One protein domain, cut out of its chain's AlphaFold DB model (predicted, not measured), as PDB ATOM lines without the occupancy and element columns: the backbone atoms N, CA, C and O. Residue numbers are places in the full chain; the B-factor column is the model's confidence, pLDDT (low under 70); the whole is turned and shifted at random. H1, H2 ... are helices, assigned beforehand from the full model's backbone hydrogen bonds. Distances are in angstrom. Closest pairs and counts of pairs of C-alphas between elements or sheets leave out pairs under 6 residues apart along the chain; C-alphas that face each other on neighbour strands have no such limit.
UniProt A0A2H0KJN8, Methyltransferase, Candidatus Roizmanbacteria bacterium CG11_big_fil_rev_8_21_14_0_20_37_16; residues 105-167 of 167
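Overview. This is residues 105 to 167 of the 167 residues of the protein "Methyltransferase" of Candidatus Roizmanbacteria bacterium CG11_big_fil_rev_8_21_14_0_20_37_16 (UniProt A0A2H0KJN8). Two long helices, H1 and H3, come in from opposite ends and meet only near their last residues, making a wide V that is elongated as a whole. The short helix H2 sits by the first part of H3 at one end of the length, and the short helix H4 folds back after H3 close to both long helices. A stretch of 14 residues with no named element, 120 to 133, leads from the end of H1 to H2. The printed part has 63 residues, with four named helices in the order H1, H2, H3, H4 and no named strand; its class is all helix. It is only just loose, close to compact, with a radius of gyration of the C-alphas of 13.1 A, and its C-alphas span 38 by 23 by 16 A.

Arrangement. Start with H1, residues 105 to 119, and look at its last residues, 115 to 119, which alone touch H3, residues 142 to 156. H3 touches H1 with residues 150 to 155 alone, and the closest C-alphas of the two helices are those of Leu 119 and Ile 151, 6.9 A apart. The lines of H1 and H3 stand at a steep tilt of 44 degrees, opposite ways. Between them in the chain comes H2, residues 134 to 139, which is apart from H1. H2 is close to H3 but not clearly touching, with the C-alphas of Ile 136 and Lys 145 closest at 7.7 A, and the two are about perpendicular at 76 degrees. Last comes H4, residues 161 to 166, close to H3 but not clearly touching: the closest C-alphas are those of Ile 155 and Arg 164, 5.8 A apart. H4 stands to H3 at a steep tilt of 42 degrees, opposite ways. H4 is also close to H1 but not clearly touching, with the C-alphas of Leu 108 and Ile 163 closest at 7.2 A, about perpendicular at 84 degrees. H2 and H4 are apart. In H1, H2, H3 and H4 every O i to N i+4 pair is within hydrogen-bond range.

Along the chain. Find C-alpha 105 at (152.745, 174.122, 141.866); from there H1 runs 20.5 A to C-alpha 119 at (140.632, 167.812, 126.583). Further on, H2 goes from Asp 134 to Trp 139. From C-alpha 142 at (145.833, 162.636, 109.960) H3 runs 20.7 A to Ser 156. H4 goes from Gln 161 to Phe 166, whose C-alpha is at (154.870, 175.677, 130.138).

Size, cuts and confidence. The two C-alphas farthest apart are those of Val 106 and Asp 134, at 39.6 A, while those of Pro 105 and Phe 167, the first and last printed, are 13.4 A apart. The link from H1 to H2 is long, and those from H2 to H3 and from H3 to H4 are tight. The printed part has no cut, and Phe 167 is the chain's last residue. The mean pLDDT of the printed part of this predicted model is 94.0, and no printed residue is under 70.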
ATOM      1  N   PRO A 105     153.216 175.485 142.115       96.62
ATOM      2  CA  PRO A 105     152.745 174.122 141.866       96.62
ATOM      3  C   PRO A 105     151.224 173.987 141.981       96.62
ATOM      4  O   PRO A 105     150.590 173.430 141.095       96.62
ATOM      5  N   VAL A 106     150.619 174.613 142.996       98.19
ATOM      6  CA  VAL A 106     149.160 174.597 143.208       98.19
ATOM      7  C   VAL A 106     148.417 175.247 142.038       98.19
ATOM      8  O   VAL A 106     147.388 174.747 141.584       98.19
ATOM      9  N   LYS A 107     148.939 176.367 141.521       97.50
ATOM     10  CA  LYS A 107     148.369 177.023 140.337       97.50
ATOM     11  C   LYS A 107     148.492 176.119 139.111       97.50
ATOM     12  O   LYS A 107     147.517 175.961 138.387       97.50
ATOM     13  N   LEU A 108     149.664 175.526 138.898       96.94
ATOM     14  CA  LEU A 108     149.922 174.659 137.753       96.94
ATOM     15  C   LEU A 108     149.024 173.415 137.763       96.94
ATOM     16  O   LEU A 108     148.424 173.095 136.744       96.94
ATOM     17  N   GLU A 109     148.873 172.758 138.913       97.94
ATOM     18  CA  GLU A 109     147.990 171.597 139.090       97.94
ATOM     19  C   GLU A 109     146.522 171.942 138.818       97.94
ATOM     20  O   GLU A 109     145.805 171.179 138.159       97.94
ATOM     21  N   LYS A 110     146.076 173.118 139.275       98.00
ATOM     22  CA  LYS A 110     144.729 173.627 139.001       98.00
ATOM     23  C   LYS A 110     144.513 173.848 137.504       98.00
ATOM     24  O   LYS A 110     143.528 173.357 136.956       98.00
ATOM     25  N   GLU A 111     145.418 174.566 136.841       97.75
ATOM     26  CA  GLU A 111     145.321 174.830 135.398       97.75
ATOM     27  C   GLU A 111     145.426 173.537 134.579       97.75
ATOM     28  O   GLU A 111     144.690 173.365 133.608       97.75
ATOM     29  N   PHE A 112     146.266 172.590 135.005       97.56
ATOM     30  CA  PHE A 112     146.373 171.272 134.384       97.56
ATOM     31  C   PHE A 112     145.066 170.485 134.492       97.56
ATOM     32  O   PHE A 112     144.623 169.905 133.505       97.56
ATOM     33  N   SER A 113     144.416 170.498 135.658       97.81
ATOM     34  CA  SER A 113     143.120 169.837 135.856       97.81
ATOM     35  C   SER A 113     142.050 170.428 134.934       97.81
ATOM     36  O   SER A 113     141.376 169.695 134.216       97.81
ATOM     37  N   VAL A 114     141.980 171.761 134.851       96.69
ATOM     38  CA  VAL A 114     141.062 172.464 133.939       96.69
ATOM     39  C   VAL A 114     141.366 172.145 132.472       96.69
ATOM     40  O   VAL A 114     140.445 171.943 131.679       96.69
ATOM     41  N   LEU A 115     142.643 172.111 132.080       97.31
ATOM     42  CA  LEU A 115     143.048 171.746 130.724       97.31
ATOM     43  C   LEU A 115     142.649 170.302 130.414       97.31
ATOM     44  O   LEU A 115     142.043 170.057 129.376       97.31
ATOM     45  N   LYS A 116     142.917 169.363 131.325       97.25
ATOM     46  CA  LYS A 116     142.549 167.951 131.187       97.25
ATOM     47  C   LYS A 116     141.044 167.773 130.988       97.25
ATOM     48  O   LYS A 116     140.641 167.073 130.064       97.25
ATOM     49  N   ASP A 117     140.220 168.463 131.774       96.81
ATOM     50  CA  ASP A 117     138.763 168.422 131.612       96.81
ATOM     51  C   ASP A 117     138.331 168.957 130.243       96.81
ATOM     52  O   ASP A 117     137.501 168.348 129.571       96.81
ATOM     53  N   LYS A 118     138.946 170.050 129.769       95.25
ATOM     54  CA  LYS A 118     138.705 170.580 128.415       95.25
ATOM     55  C   LYS A 118     139.114 169.599 127.316       95.25
ATOM     56  O   LYS A 118     138.486 169.594 126.256       95.25
ATOM     57  N   LEU A 119     140.161 168.806 127.542       95.69
ATOM     58  CA  LEU A 119     140.632 167.812 126.583       95.69
ATOM     59  C   LEU A 119     139.663 166.626 126.449       95.69
ATOM     60  O   LEU A 119     139.556 166.069 125.359       95.69
ATOM     61  N   ASN A 120     138.889 166.302 127.492       95.06
ATOM     62  CA  ASN A 120     137.876 165.236 127.448       95.06
ATOM     63  C   ASN A 120     136.721 165.524 126.471       95.06
ATOM     64  O   ASN A 120     136.013 164.603 126.078       95.06
ATOM     65  N   PHE A 121     136.532 166.779 126.048       92.94
ATOM     66  CA  PHE A 121     135.530 167.150 125.042       92.94
ATOM     67  C   PHE A 121     135.992 166.909 123.598       92.94
ATOM     68  O   PHE A 121     135.298 167.310 122.664       92.94
ATOM     69  N   TYR A 122     137.167 166.304 123.391       94.62
ATOM     70  CA  TYR A 122     137.599 165.912 122.054       94.62
ATOM     71  C   TYR A 122     136.623 164.903 121.439       94.62
ATOM     72  O   TYR A 122     136.247 163.909 122.055       94.62
ATOM     73  N   SER A 123     136.273 165.137 120.180       92.19
ATOM     74  CA  SER A 123     135.600 164.171 119.319       92.19
ATOM     75  C   SER A 123     136.092 164.337 117.887       92.19
ATOM     76  O   SER A 123     136.522 165.427 117.493       92.19
ATOM     77  N   ASP A 124     135.942 163.305 117.061       86.25
ATOM     78  CA  ASP A 124     136.346 163.382 115.652       86.25
ATOM     79  C   ASP A 124     135.537 164.412 114.858       86.25
ATOM     80  O   ASP A 124     135.994 164.902 113.830       86.25
ATOM     81  N   GLN A 125     134.388 164.848 115.376       84.75
ATOM     82  CA  GLN A 125     133.568 165.916 114.798       84.75
ATOM     83  C   GLN A 125     133.981 167.324 115.259       84.75
ATOM     84  O   GLN A 125     133.497 168.321 114.727       84.75
ATOM     85  N   THR A 126     134.888 167.438 116.233       88.00
ATOM     86  CA  THR A 126     135.281 168.727 116.811       88.00
ATOM     87  C   THR A 126     135.958 169.618 115.775       88.00
ATOM     88  O   THR A 126     136.946 169.238 115.154       88.00
ATOM     89  N   ASN A 127     135.476 170.851 115.614       86.69
ATOM     90  CA  ASN A 127     136.087 171.783 114.671       86.69
ATOM     91  C   ASN A 127     137.471 172.258 115.164       86.69
ATOM     92  O   ASN A 127     137.596 172.992 116.159       86.69
ATOM     93  N   VAL A 128     138.513 171.847 114.440       90.00
ATOM     94  CA  VAL A 128     139.918 172.159 114.712       90.00
ATOM     95  C   VAL A 128     140.580 172.623 113.425       90.00
ATOM     96  O   VAL A 128     140.484 171.965 112.390       90.00
ATOM     97  N   ARG A 129     141.289 173.752 113.498       89.69
ATOM     98  CA  ARG A 129     142.126 174.229 112.399       89.69
ATOM     99  C   ARG A 129     143.406 173.399 112.364       89.69
ATOM    100  O   ARG A 129     144.207 173.476 113.292       89.69
ATOM    101  N   LEU A 130     143.595 172.631 111.298       88.44
ATOM    102  CA  LEU A 130     144.812 171.850 111.100       88.44
ATOM    103  C   LEU A 130     145.930 172.741 110.535       88.44
ATOM    104  O   LEU A 130     145.659 173.566 109.657       88.44
ATOM    105  N   PRO A 131     147.181 172.593 111.002       85.88
ATOM    106  CA  PRO A 131     148.317 173.238 110.357       85.88
ATOM    107  C   PRO A 131     148.547 172.620 108.972       85.88
ATOM    108  O   PRO A 131     148.382 171.417 108.793       85.88
ATOM    109  N   THR A 132     148.943 173.420 107.988       86.06
ATOM    110  CA  THR A 132     149.289 172.948 106.637       86.06
ATOM    111  C   THR A 132     150.792 173.085 106.449       86.06
ATOM    112  O   THR A 132     151.286 174.208 106.335       86.06
ATOM    113  N   HIS A 133     151.524 171.970 106.500       90.38
ATOM    114  CA  HIS A 133     152.977 171.967 106.343       90.38
ATOM    115  C   HIS A 133     153.478 170.553 106.022       90.38
ATOM    116  O   HIS A 133     153.314 169.655 106.845       90.38
ATOM    117  N   ASP A 134     154.205 170.388 104.916       90.19
ATOM    118  CA  ASP A 134     154.628 169.082 104.383       90.19
ATOM    119  C   ASP A 134     155.336 168.195 105.412       90.19
ATOM    120  O   ASP A 134     155.062 167.007 105.526       90.19
ATOM    121  N   ARG A 135     156.229 168.771 106.227       91.62
ATOM    122  CA  ARG A 135     156.887 168.008 107.302       91.62
ATOM    123  C   ARG A 135     155.910 167.492 108.358       91.62
ATOM    124  O   ARG A 135     156.124 166.407 108.871       91.62
ATOM    125  N   ILE A 136     154.878 168.252 108.716       89.81
ATOM    126  CA  ILE A 136     153.897 167.792 109.709       89.81
ATOM    127  C   ILE A 136     153.117 166.613 109.129       89.81
ATOM    128  O   ILE A 136     152.959 165.613 109.816       89.81
ATOM    129  N   ASP A 137     152.713 166.709 107.863       91.38
ATOM    130  CA  ASP A 137     152.012 165.635 107.150       91.38
ATOM    131  C   ASP A 137     152.891 164.396 106.924       91.38
ATOM    132  O   ASP A 137     152.394 163.278 106.894       91.38
ATOM    133  N   TYR A 138     154.208 164.581 106.820       93.75
ATOM    134  CA  TYR A 138     155.173 163.486 106.746       93.75
ATOM    135  C   TYR A 138     155.359 162.751 108.085       93.75
ATOM    136  O   TYR A 138     155.545 161.537 108.096       93.75
ATOM    137  N   TRP A 139     155.367 163.474 109.211       93.19
ATOM    138  CA  TRP A 139     155.669 162.899 110.531       93.19
ATOM    139  C   TRP A 139     154.442 162.387 111.290       93.19
ATOM    140  O   TRP A 139     154.609 161.580 112.204       93.19
ATOM    141  N   PHE A 140     153.239 162.870 110.972       94.25
ATOM    142  CA  PHE A 140     152.026 162.568 111.727       94.25
ATOM    143  C   PHE A 140     150.890 162.127 110.813       94.25
ATOM    144  O   PHE A 140     150.517 162.838 109.881       94.25
ATOM    145  N   GLU A 141     150.281 161.000 111.164       93.88
ATOM    146  CA  GLU A 141     149.034 160.539 110.567       93.88
ATOM    147  C   GLU A 141     147.899 161.570 110.785       93.88
ATOM    148  O   GLU A 141     147.920 162.339 111.760       93.88
ATOM    149  N   PRO A 142     146.885 161.621 109.899       91.62
ATOM    150  CA  PRO A 142     145.833 162.636 109.960       91.62
ATOM    151  C   PRO A 142     145.076 162.696 111.297       91.62
ATOM    152  O   PRO A 142     144.692 163.785 111.742       91.62
ATOM    153  N   GLU A 143     144.870 161.551 111.950       92.00
ATOM    154  CA  GLU A 143     144.175 161.455 113.237       92.00
ATOM    155  C   GLU A 143     145.015 162.063 114.376       92.00
ATOM    156  O   GLU A 143     144.543 162.921 115.128       92.00
ATOM    157  N   GLU A 144     146.292 161.699 114.470       92.75
ATOM    158  CA  GLU A 144     147.261 162.222 115.435       92.75
ATOM    159  C   GLU A 144     147.446 163.726 115.250       92.75
ATOM    160  O   GLU A 144     147.406 164.490 116.219       92.75
ATOM    161  N   LYS A 145     147.569 164.171 113.997       92.88
ATOM    162  CA  LYS A 145     147.644 165.590 113.644       92.88
ATOM    163  C   LYS A 145     146.422 166.354 114.155       92.88
ATOM    164  O   LYS A 145     146.564 167.460 114.685       92.88
ATOM    165  N   ARG A 146     145.223 165.776 114.036       93.44
ATOM    166  CA  ARG A 146     143.977 166.372 114.542       93.44
ATOM    167  C   ARG A 146     143.956 166.456 116.066       93.44
ATOM    168  O   ARG A 146     143.631 167.521 116.596       93.44
ATOM    169  N   LYS A 147     144.352 165.390 116.767       94.12
ATOM    170  CA  LYS A 147     144.457 165.366 118.238       94.12
ATOM    171  C   LYS A 147     145.455 166.413 118.746       94.12
ATOM    172  O   LYS A 147     145.122 167.198 119.632       94.12
ATOM    173  N   LEU A 148     146.641 166.494 118.141       94.50
ATOM    174  CA  LEU A 148     147.662 167.492 118.482       94.50
ATOM    175  C   LEU A 148     147.172 168.921 118.232       94.50
ATOM    176  O   LEU A 148     147.354 169.793 119.080       94.50
ATOM    177  N   ALA A 149     146.496 169.164 117.107       94.25
ATOM    178  CA  ALA A 149     145.919 170.472 116.814       94.25
ATOM    179  C   ALA A 149     144.823 170.861 117.826       94.25
ATOM    180  O   ALA A 149     144.706 172.035 118.187       94.25
ATOM    181  N   PHE A 150     144.047 169.895 118.329       96.00
ATOM    182  CA  PHE A 150     143.075 170.144 119.393       96.00
ATOM    183  C   PHE A 150     143.753 170.506 120.719       96.00
ATOM    184  O   PHE A 150     143.371 171.502 121.336       96.00
ATOM    185  N   ILE A 151     144.784 169.757 121.121       96.25
ATOM    186  CA  ILE A 151     145.577 170.056 122.324       96.25
ATOM    187  C   ILE A 151     146.169 171.465 122.223       96.25
ATOM    188  O   ILE A 151     145.948 172.293 123.106       96.25
ATOM    189  N   PHE A 152     146.827 171.773 121.104       95.00
ATOM    190  CA  PHE A 152     147.416 173.085 120.854       95.00
ATOM    191  C   PHE A 152     146.377 174.213 120.914       95.00
ATOM    192  O   PHE A 152     146.627 175.253 121.524       95.00
ATOM    193  N   LYS A 153     145.182 174.007 120.342       95.06
ATOM    194  CA  LYS A 153     144.065 174.958 120.445       95.06
ATOM    195  C   LYS A 153     143.680 175.208 121.906       95.06
ATOM    196  O   LYS A 153     143.527 176.360 122.298       95.06
ATOM    197  N   LYS A 154     143.546 174.153 122.717       96.38
ATOM    198  CA  LYS A 154     143.167 174.276 124.134       96.38
ATOM    199  C   LYS A 154     144.228 174.952 124.988       96.38
ATOM    200  O   LYS A 154     143.859 175.759 125.838       96.38
ATOM    201  N   ILE A 155     145.507 174.702 124.716       97.06
ATOM    202  CA  ILE A 155     146.614 175.435 125.344       97.06
ATOM    203  C   ILE A 155     146.569 176.910 124.920       97.06
ATOM    204  O   ILE A 155     146.597 177.795 125.767       97.06
ATOM    205  N   SER A 156     146.379 177.198 123.631       95.19
ATOM    206  CA  SER A 156     146.326 178.572 123.101       95.19
ATOM    207  C   SER A 156     145.180 179.420 123.681       95.19
ATOM    208  O   SER A 156     145.301 180.639 123.770       95.19
ATOM    209  N   GLU A 157     144.073 178.792 124.089       94.94
ATOM    210  CA  GLU A 157     142.918 179.442 124.731       94.94
ATOM    211  C   GLU A 157     143.162 179.812 126.213       94.94
ATOM    212  O   GLU A 157     142.371 180.560 126.798       94.94
ATOM    213  N   LEU A 158     144.217 179.293 126.857       96.00
ATOM    214  CA  LEU A 158     144.551 179.651 128.241       96.00
ATOM    215  C   LEU A 158     144.934 181.128 128.307       96.00
ATOM    216  O   LEU A 158     145.618 181.623 127.425       96.00
ATOM    217  N   LYS A 159     144.495 181.857 129.337       95.69
ATOM    218  CA  LYS A 159     144.717 183.315 129.415       95.69
ATOM    219  C   LYS A 159     146.136 183.679 129.848       95.69
ATOM    220  O   LYS A 159     146.683 184.672 129.377       95.69
ATOM    221  N   ASP A 160     146.701 182.881 130.744       96.94
ATOM    222  CA  ASP A 160     148.005 183.112 131.350       96.94
ATOM    223  C   ASP A 160     149.133 182.656 130.414       96.94
ATOM    224  O   ASP A 160     149.192 181.485 130.041       96.94
ATOM    225  N   GLN A 161     150.014 183.582 130.021       97.19
ATOM    226  CA  GLN A 161     151.103 183.292 129.085       97.19
ATOM    227  C   GLN A 161     152.141 182.330 129.669       97.19
ATOM    228  O   GLN A 161     152.634 181.489 128.930       97.19
ATOM    229  N   ASP A 162     152.457 182.419 130.959       97.25
ATOM    230  CA  ASP A 162     153.478 181.564 131.572       97.25
ATOM    231  C   ASP A 162     152.985 180.116 131.660       97.25
ATOM    232  O   ASP A 162     153.740 179.175 131.425       97.25
ATOM    233  N   ILE A 163     151.690 179.938 131.939       97.81
ATOM    234  CA  ILE A 163     151.043 178.623 131.903       97.81
ATOM    235  C   ILE A 163     150.995 178.079 130.468       97.81
ATOM    236  O   ILE A 163     151.249 176.895 130.265       97.81
ATOM    237  N   ARG A 164     150.705 178.930 129.471       97.38
ATOM    238  CA  ARG A 164     150.761 178.540 128.050       97.38
ATOM    239  C   ARG A 164     152.155 178.122 127.610       97.38
ATOM    240  O   ARG A 164     152.266 177.155 126.881       97.38
ATOM    241  N   ASP A 165     153.184 178.863 128.009       96.75
ATOM    242  CA  ASP A 165     154.566 178.571 127.621       96.75
ATOM    243  C   ASP A 165     155.074 177.274 128.268       96.75
ATOM    244  O   ASP A 165     155.978 176.632 127.734       96.75
ATOM    245  N   PHE A 166     154.517 176.901 129.426       96.75
ATOM    246  CA  PHE A 166     154.870 175.677 130.138       96.75
ATOM    247  C   PHE A 166     154.241 174.404 129.540       96.75
ATOM    248  O   PHE A 166     154.904 173.366 129.546       96.75
ATOM    249  N   PHE A 167     152.983 174.460 129.086       95.00
ATOM    250  CA  PHE A 167     152.266 173.310 128.509       95.00
ATOM    251  C   PHE A 167     152.594 173.085 127.031       95.00
ATOM    252  O   PHE A 167     152.775 171.900 126.665       95.00
TER     253      PHE A 167